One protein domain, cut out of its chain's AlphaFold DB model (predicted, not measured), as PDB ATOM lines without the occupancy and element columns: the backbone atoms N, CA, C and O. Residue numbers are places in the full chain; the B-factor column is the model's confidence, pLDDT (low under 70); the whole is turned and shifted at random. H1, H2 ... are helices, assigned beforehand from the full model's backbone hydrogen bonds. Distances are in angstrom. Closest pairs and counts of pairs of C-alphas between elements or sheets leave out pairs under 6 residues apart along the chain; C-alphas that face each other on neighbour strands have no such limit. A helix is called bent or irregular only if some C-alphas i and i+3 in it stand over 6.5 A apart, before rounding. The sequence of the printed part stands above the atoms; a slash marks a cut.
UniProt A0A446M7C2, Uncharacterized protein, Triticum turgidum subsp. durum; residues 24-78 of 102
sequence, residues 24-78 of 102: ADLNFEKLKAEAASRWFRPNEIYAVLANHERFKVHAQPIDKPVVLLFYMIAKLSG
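Overview. This is residues 24 to 78 of the 102 residues of an uncharacterized protein of Triticum turgidum subsp. durum (UniProt A0A446M7C2). A lone helix, H3, sits at one end of a drawn-out shape and sticks out with no partner, while H1 and H2 make a small, loose head at the other end, at a steep tilt to each other; the long link of residues 51 to 64 runs between the two ends. H3, together with residues 58 to 64 of that link and residues 77 and 78 after it, stands free of the rest. The printed part has 55 residues with three named helices, in the order H1, H2, H3, and no named strand; the class is all helix, with 28 residues in named elements. The whole is extended, with a radius of gyration of the C-alphas of 16.0 A, and elongated, with spans of 46 by 24 by 17 A.

Along the chain. Start with the longest helix, H3, residues 65 to 76: find C-alpha 65 at (-34.998, 37.036, -5.001), and from there the helix runs 17.1 A to C-alpha 76 at (-25.881, 22.671, -3.027). Go back along the printed part to H2, residues 42 to 50, which is 12.2 A from first to last C-alpha. Before it comes H1, residues 28 to 34, which begins at C-alpha 28 at (-59.210, 19.914, -9.392) and is 9.7 A from first to last C-alpha. H3 is neither bent nor irregular, but only just: C-alphas 65 and 68 are 6.0 A apart.

Arrangement. Look first at H3, which touches no helix: it is apart from H2, and it is apart from H1. At the other end, H1 and H2 are close but not clearly touching, with 1 pair of C-alphas within 8 A. Their closest C-alphas are those of Phe 28 and Val 48, 7.8 A apart. Their lines stand at a steep tilt of 42 degrees, and they run opposite ways. Their centres are 12.6 A apart. In the backbones of H1 and H2, every O i to N i+4 pair is within hydrogen-bond range; in H3, 7 of 8 are.

Size, cuts and confidence. The two C-alphas farthest apart are those of Asp 25 and Ser 77, at 46.0 A, and the first and last printed C-alphas, of Ala 24 and Gly 78, are 45.0 A apart. The printed part has no cut. The link from H1 to H2 has 7 residues and is short; the link from H2 to H3 has 14 residues and is long. Residues 33 to 38, of which 33 and 34 belong to H1, also stand free. Read the B-factor column for the model's confidence: the mean pLDDT of the printed part is 71.0, residues 54 to 78 are under 70, and H3 has a mean of 58.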
ATOM      1  N   ALA A  24     -67.396  19.540  -9.846       74.62
ATOM      2  CA  ALA A  24     -67.144  18.107  -9.957       74.62
ATOM      3  C   ALA A  24     -66.574  17.718 -11.334       74.62
ATOM      4  O   ALA A  24     -65.694  16.860 -11.400       74.62
ATOM      5  N   ASP A  25     -67.014  18.385 -12.407       75.81
ATOM      6  CA  ASP A  25     -66.512  18.142 -13.768       75.81
ATOM      7  C   ASP A  25     -65.066  18.615 -13.936       75.81
ATOM      8  O   ASP A  25     -64.289  18.010 -14.673       75.81
ATOM      9  N   LEU A  26     -64.691  19.689 -13.235       80.06
ATOM     10  CA  LEU A  26     -63.332  20.216 -13.272       80.06
ATOM     11  C   LEU A  26     -62.323  19.283 -12.583       80.06
ATOM     12  O   LEU A  26     -61.166  19.241 -12.988       80.06
ATOM     13  N   ASN A  27     -62.755  18.547 -11.553       82.06
ATOM     14  CA  ASN A  27     -61.942  17.615 -10.765       82.06
ATOM     15  C   ASN A  27     -60.521  18.145 -10.477       82.06
ATOM     16  O   ASN A  27     -59.510  17.639 -10.975       82.06
ATOM     17  N   PHE A  28     -60.455  19.198  -9.663       78.00
ATOM     18  CA  PHE A  28     -59.210  19.914  -9.392       78.00
ATOM     19  C   PHE A  28     -58.092  19.028  -8.827       78.00
ATOM     20  O   PHE A  28     -56.939  19.190  -9.213       78.00
ATOM     21  N   GLU A  29     -58.410  18.070  -7.954       82.06
ATOM     22  CA  GLU A  29     -57.407  17.164  -7.379       82.06
ATOM     23  C   GLU A  29     -56.738  16.303  -8.454       82.06
ATOM     24  O   GLU A  29     -55.518  16.128  -8.449       82.06
ATOM     25  N   LYS A  30     -57.517  15.835  -9.435       85.00
ATOM     26  CA  LYS A  30     -56.975  15.125 -10.593       85.00
ATOM     27  C   LYS A  30     -56.086  16.037 -11.435       85.00
ATOM     28  O   LYS A  30     -54.976  15.637 -11.774       85.00
ATOM     29  N   LEU A  31     -56.530  17.261 -11.731       84.19
ATOM     30  CA  LEU A  31     -55.713  18.227 -12.474       84.19
ATOM     31  C   LEU A  31     -54.401  18.525 -11.742       84.19
ATOM     32  O   LEU A  31     -53.334  18.497 -12.344       84.19
ATOM     33  N   LYS A  32     -54.441  18.732 -10.428       83.50
ATOM     34  CA  LYS A  32     -53.248  18.959  -9.611       83.50
ATOM     35  C   LYS A  32     -52.276  17.776  -9.653       83.50
ATOM     36  O   LYS A  32     -51.069  17.998  -9.715       83.50
ATOM     37  N   ALA A  33     -52.778  16.542  -9.650       86.31
ATOM     38  CA  ALA A  33     -51.950  15.347  -9.798       86.31
ATOM     39  C   ALA A  33     -51.345  15.231 -11.212       86.31
ATOM     40  O   ALA A  33     -50.166  14.911 -11.358       86.31
ATOM     41  N   GLU A  34     -52.125  15.536 -12.252       85.12
ATOM     42  CA  GLU A  34     -51.672  15.523 -13.650       85.12
ATOM     43  C   GLU A  34     -50.713  16.671 -13.988       85.12
ATOM     44  O   GLU A  34     -49.905  16.534 -14.902       85.12
ATOM     45  N   ALA A  35     -50.737  17.775 -13.240       82.75
ATOM     46  CA  ALA A  35     -49.843  18.915 -13.447       82.75
ATOM     47  C   ALA A  35     -48.356  18.531 -13.374       82.75
ATOM     48  O   ALA A  35     -47.511  19.183 -13.985       82.75
ATOM     49  N   ALA A  36     -48.030  17.472 -12.623       78.69
ATOM     50  CA  ALA A  36     -46.671  16.955 -12.508       78.69
ATOM     51  C   ALA A  36     -46.209  16.185 -13.758       78.69
ATOM     52  O   ALA A  36     -45.009  16.054 -13.983       78.69
ATOM     53  N   SER A  37     -47.143  15.663 -14.559       85.25
ATOM     54  CA  SER A  37     -46.855  14.804 -15.715       85.25
ATOM     55  C   SER A  37     -47.225  15.434 -17.058       85.25
ATOM     56  O   SER A  37     -46.727  14.992 -18.095       85.25
ATOM     57  N   ARG A  38     -48.084  16.460 -17.070       89.81
ATOM     58  CA  ARG A  38     -48.629  17.066 -18.287       89.81
ATOM     59  C   ARG A  38     -48.913  18.559 -18.104       89.81
ATOM     60  O   ARG A  38     -49.403  19.003 -17.073       89.81
ATOM     61  N   TRP A  39     -48.704  19.323 -19.176       87.50
ATOM     62  CA  TRP A  39     -49.162  20.710 -19.284       87.50
ATOM     63  C   TRP A  39     -50.693  20.806 -19.367       87.50
ATOM     64  O   TRP A  39     -51.342  20.060 -20.110       87.50
ATOM     65  N   PHE A  40     -51.279  21.767 -18.654       84.31
ATOM     66  CA  PHE A  40     -52.716  22.018 -18.723       84.31
ATOM     67  C   PHE A  40     -53.159  22.492 -20.111       84.31
ATOM     68  O   PHE A  40     -52.476  23.269 -20.780       84.31
ATOM     69  N   ARG A  41     -54.327  22.016 -20.547       85.25
ATOM     70  CA  ARG A  41     -55.014  22.509 -21.741       85.25
ATOM     71  C   ARG A  41     -55.521  23.930 -21.471       85.25
ATOM     72  O   ARG A  41     -55.885  24.224 -20.333       85.25
ATOM     73  N   PRO A  42     -55.651  24.787 -22.496       82.94
ATOM     74  CA  PRO A  42     -56.166  26.145 -22.321       82.94
ATOM     75  C   PRO A  42     -57.481  26.206 -21.529       82.94
ATOM     76  O   PRO A  42     -57.594  26.986 -20.589       82.94
ATOM     77  N   ASN A  43     -58.439  25.323 -21.828       84.19
ATOM     78  CA  ASN A  43     -59.734  25.283 -21.139       84.19
ATOM     79  C   ASN A  43     -59.601  24.946 -19.643       84.19
ATOM     80  O   ASN A  43     -60.317  25.518 -18.828       84.19
ATOM     81  N   GLU A  44     -58.671  24.055 -19.276       83.06
ATOM     82  CA  GLU A  44     -58.389  23.682 -17.878       83.06
ATOM     83  C   GLU A  44     -57.775  24.869 -17.116       83.06
ATOM     84  O   GLU A  44     -58.140  25.141 -15.973       83.06
ATOM     85  N   ILE A  45     -56.885  25.627 -17.766       82.25
ATOM     86  CA  ILE A  45     -56.273  26.833 -17.189       82.25
ATOM     87  C   ILE A  45     -57.343  27.894 -16.920       82.25
ATOM     88  O   ILE A  45     -57.406  28.433 -15.814       82.25
ATOM     89  N   TYR A  46     -58.217  28.161 -17.897       82.19
ATOM     90  CA  TYR A  46     -59.335  29.089 -17.710       82.19
ATOM     91  C   TYR A  46     -60.249  28.642 -16.569       82.19
ATOM     92  O   TYR A  46     -60.647  29.468 -15.748       82.19
ATOM     93  N   ALA A  47     -60.504  27.335 -16.465       81.44
ATOM     94  CA  ALA A  47     -61.300  26.748 -15.400       81.44
ATOM     95  C   ALA A  47     -60.763  27.037 -14.000       81.44
ATOM     96  O   ALA A  47     -61.509  27.473 -13.120       81.44
ATOM     97  N   VAL A  48     -59.460  26.851 -13.809       79.56
ATOM     98  CA  VAL A  48     -58.797  27.094 -12.527       79.56
ATOM     99  C   VAL A  48     -58.734  28.591 -12.208       79.56
ATOM    100  O   VAL A  48     -59.083  28.994 -11.100       79.56
ATOM    101  N   LEU A  49     -58.361  29.441 -13.169       78.62
ATOM    102  CA  LEU A  49     -58.235  30.888 -12.940       78.62
ATOM    103  C   LEU A  49     -59.580  31.565 -12.643       78.62
ATOM    104  O   LEU A  49     -59.669  32.431 -11.772       78.62
ATOM    105  N   ALA A  50     -60.647  31.160 -13.327       77.94
ATOM    106  CA  ALA A  50     -61.973  31.732 -13.117       77.94
ATOM    107  C   ALA A  50     -62.593  31.337 -11.760       77.94
ATOM    108  O   ALA A  50     -63.514  32.001 -11.295       77.94
ATOM    109  N   ASN A  51     -62.064  30.294 -11.113       77.88
ATOM    110  CA  ASN A  51     -62.509  29.780  -9.817       77.88
ATOM    111  C   ASN A  51     -61.450  29.990  -8.713       77.88
ATOM    112  O   ASN A  51     -61.409  29.250  -7.731       77.88
ATOM    113  N   HIS A  52     -60.596  31.006  -8.860       72.00
ATOM    114  CA  HIS A  52     -59.486  31.309  -7.948       72.00
ATOM    115  C   HIS A  52     -59.896  31.548  -6.483       72.00
ATOM    116  O   HIS A  52     -59.061  31.411  -5.602       72.00
ATOM    117  N   GLU A  53     -61.155  31.862  -6.170       71.56
ATOM    118  CA  GLU A  53     -61.587  31.962  -4.765       71.56
ATOM    119  C   GLU A  53     -61.670  30.586  -4.079       71.56
ATOM    120  O   GLU A  53     -61.457  30.480  -2.872       71.56
ATOM    121  N   ARG A  54     -61.914  29.512  -4.846       69.25
ATOM    122  CA  ARG A  54     -61.878  28.121  -4.355       69.25
ATOM    123  C   ARG A  54     -60.454  27.566  -4.325       69.25
ATOM    124  O   ARG A  54     -60.160  26.652  -3.557       69.25
ATOM    125  N   PHE A  55     -59.559  28.125  -5.139       69.81
ATOM    126  CA  PHE A  55     -58.173  27.686  -5.256       69.81
ATOM    127  C   PHE A  55     -57.237  28.725  -4.671       69.81
ATOM    128  O   PHE A  55     -56.939  29.739  -5.292       69.81
ATOM    129  N   LYS A  56     -56.684  28.443  -3.493       65.75
ATOM    130  CA  LYS A  56     -55.643  29.292  -2.918       65.75
ATOM    131  C   LYS A  56     -54.372  29.163  -3.762       65.75
ATOM    132  O   LYS A  56     -53.522  28.308  -3.513       65.75
ATOM    133  N   VAL A  57     -54.257  29.991  -4.798       65.25
ATOM    134  CA  VAL A  57     -53.030  30.125  -5.579       65.25
ATOM    135  C   VAL A  57     -52.024  30.787  -4.656       65.25
ATOM    136  O   VAL A  57     -52.022  32.000  -4.457       65.25
ATOM    137  N   HIS A  58     -51.178  29.966  -4.044       61.47
ATOM    138  CA  HIS A  58     -49.992  30.435  -3.352       61.47
ATOM    139  C   HIS A  58     -49.000  30.920  -4.408       61.47
ATOM    140  O   HIS A  58     -48.037  30.228  -4.736       61.47
ATOM    141  N   ALA A  59     -49.254  32.102  -4.971       57.94
ATOM    142  CA  ALA A  59     -48.222  32.841  -5.671       57.94
ATOM    143  C   ALA A  59     -47.093  33.031  -4.656       57.94
ATOM    144  O   ALA A  59     -47.283  33.681  -3.624       57.94
ATOM    145  N   GLN A  60     -45.949  32.381  -4.883       55.19
ATOM    146  CA  GLN A  60     -44.776  32.672  -4.073       55.19
ATOM    147  C   GLN A  60     -44.503  34.169  -4.231       55.19
ATOM    148  O   GLN A  60     -44.392  34.629  -5.373       55.19
ATOM    149  N   PRO A  61     -44.427  34.943  -3.134       49.16
ATOM    150  CA  PRO A  61     -44.047  36.337  -3.232       49.16
ATOM    151  C   PRO A  61     -42.666  36.385  -3.881       49.16
ATOM    152  O   PRO A  61     -41.687  35.889  -3.320       49.16
ATOM    153  N   ILE A  62     -42.596  36.976  -5.071       53.75
ATOM    154  CA  ILE A  62     -41.346  37.257  -5.788       53.75
ATOM    155  C   ILE A  62     -40.469  38.256  -5.006       53.75
ATOM    156  O   ILE A  62     -39.298  38.427  -5.326       53.75
ATOM    157  N   ASP A  63     -40.971  38.834  -3.911       54.16
ATOM    158  CA  ASP A  63     -40.333  39.907  -3.144       54.16
ATOM    159  C   ASP A  63     -39.072  39.538  -2.353       54.16
ATOM    160  O   ASP A  63     -38.548  40.379  -1.621       54.16
ATOM    161  N   LYS A  64     -38.510  38.330  -2.487       53.06
ATOM    162  CA  LYS A  64     -37.152  38.064  -1.976       53.06
ATOM    163  C   LYS A  64     -36.323  37.202  -2.934       53.06
ATOM    164  O   LYS A  64     -36.012  36.055  -2.606       53.06
ATOM    165  N   PRO A  65     -35.862  37.761  -4.068       50.31
ATOM    166  CA  PRO A  65     -34.998  37.036  -5.001       50.31
ATOM    167  C   PRO A  65     -33.615  36.705  -4.409       50.31
ATOM    168  O   PRO A  65     -32.925  35.819  -4.902       50.31
ATOM    169  N   VAL A  66     -33.197  37.368  -3.324       55.00
ATOM    170  CA  VAL A  66     -31.840  37.209  -2.776       55.00
ATOM    171  C   VAL A  66     -31.718  35.949  -1.911       55.00
ATOM    172  O   VAL A  66     -30.765  35.190  -2.053       55.00
ATOM    173  N   VAL A  67     -32.694  35.649  -1.049       57.47
ATOM    174  CA  VAL A  67     -32.564  34.518  -0.107       57.47
ATOM    175  C   VAL A  67     -32.678  33.156  -0.777       57.47
ATOM    176  O   VAL A  67     -32.036  32.227  -0.305       57.47
ATOM    177  N   LEU A  68     -33.424  33.019  -1.877       56.84
ATOM    178  CA  LEU A  68     -33.544  31.735  -2.575       56.84
ATOM    179  C   LEU A  68     -32.246  31.345  -3.279       56.84
ATOM    180  O   LEU A  68     -31.853  30.188  -3.182       56.84
ATOM    181  N   LEU A  69     -31.532  32.293  -3.895       62.06
ATOM    182  CA  LEU A  69     -30.227  32.007  -4.493       62.06
ATOM    183  C   LEU A  69     -29.198  31.636  -3.417       62.06
ATOM    184  O   LEU A  69     -28.503  30.636  -3.557       62.06
ATOM    185  N   PHE A  70     -29.154  32.371  -2.301       58.69
ATOM    186  CA  PHE A  70     -28.274  32.027  -1.177       58.69
ATOM    187  C   PHE A  70     -28.636  30.683  -0.535       58.69
ATOM    188  O   PHE A  70     -27.742  29.909  -0.205       58.69
ATOM    189  N   TYR A  71     -29.926  30.378  -0.382       57.78
ATOM    190  CA  TYR A  71     -30.386  29.108   0.172       57.78
ATOM    191  C   TYR A  71     -30.090  27.950  -0.782       57.78
ATOM    192  O   TYR A  71     -29.640  26.903  -0.335       57.78
ATOM    193  N   MET A  72     -30.270  28.138  -2.091       59.16
ATOM    194  CA  MET A  72     -29.966  27.133  -3.108       59.16
ATOM    195  C   MET A  72     -28.455  26.891  -3.215       59.16
ATOM    196  O   MET A  72     -28.037  25.736  -3.214       59.16
ATOM    197  N   ILE A  73     -27.630  27.945  -3.180       64.31
ATOM    198  CA  ILE A  73     -26.163  27.833  -3.101       64.31
ATOM    199  C   ILE A  73     -25.753  27.099  -1.817       64.31
ATOM    200  O   ILE A  73     -25.001  26.136  -1.902       64.31
ATOM    201  N   ALA A  74     -26.290  27.476  -0.650       58.19
ATOM    202  CA  ALA A  74     -25.981  26.834   0.633       58.19
ATOM    203  C   ALA A  74     -26.434  25.362   0.702       58.19
ATOM    204  O   ALA A  74     -25.777  24.526   1.330       58.19
ATOM    205  N   LYS A  75     -27.559  25.032   0.053       57.75
ATOM    206  CA  LYS A  75     -28.098  23.669  -0.043       57.75
ATOM    207  C   LYS A  75     -27.241  22.799  -0.963       57.75
ATOM    208  O   LYS A  75     -26.974  21.653  -0.617       57.75
ATOM    209  N   LEU A  76     -26.780  23.350  -2.087       59.12
ATOM    210  CA  LEU A  76     -25.881  22.671  -3.027       59.12
ATOM    211  C   LEU A  76     -24.453  22.542  -2.475       59.12
ATOM    212  O   LEU A  76     -23.785  21.553  -2.758       59.12
ATOM    213  N   SER A  77     -23.999  23.484  -1.640       57.81
ATOM    214  CA  SER A  77     -22.694  23.423  -0.969       57.81
ATOM    215  C   SER A  77     -22.685  22.599   0.324       57.81
ATOM    216  O   SER A  77     -21.661  22.550   1.001       57.81
ATOM    217  N   GLY A  78     -23.805  21.971   0.711       51.44
ATOM    218  CA  GLY A  78     -23.884  21.104   1.895       51.44
ATOM    219  C   GLY A  78     -23.659  21.812   3.239       51.44
ATOM    220  O   GLY A  78     -23.531  21.157   4.272       51.44
TER     221      GLY A  78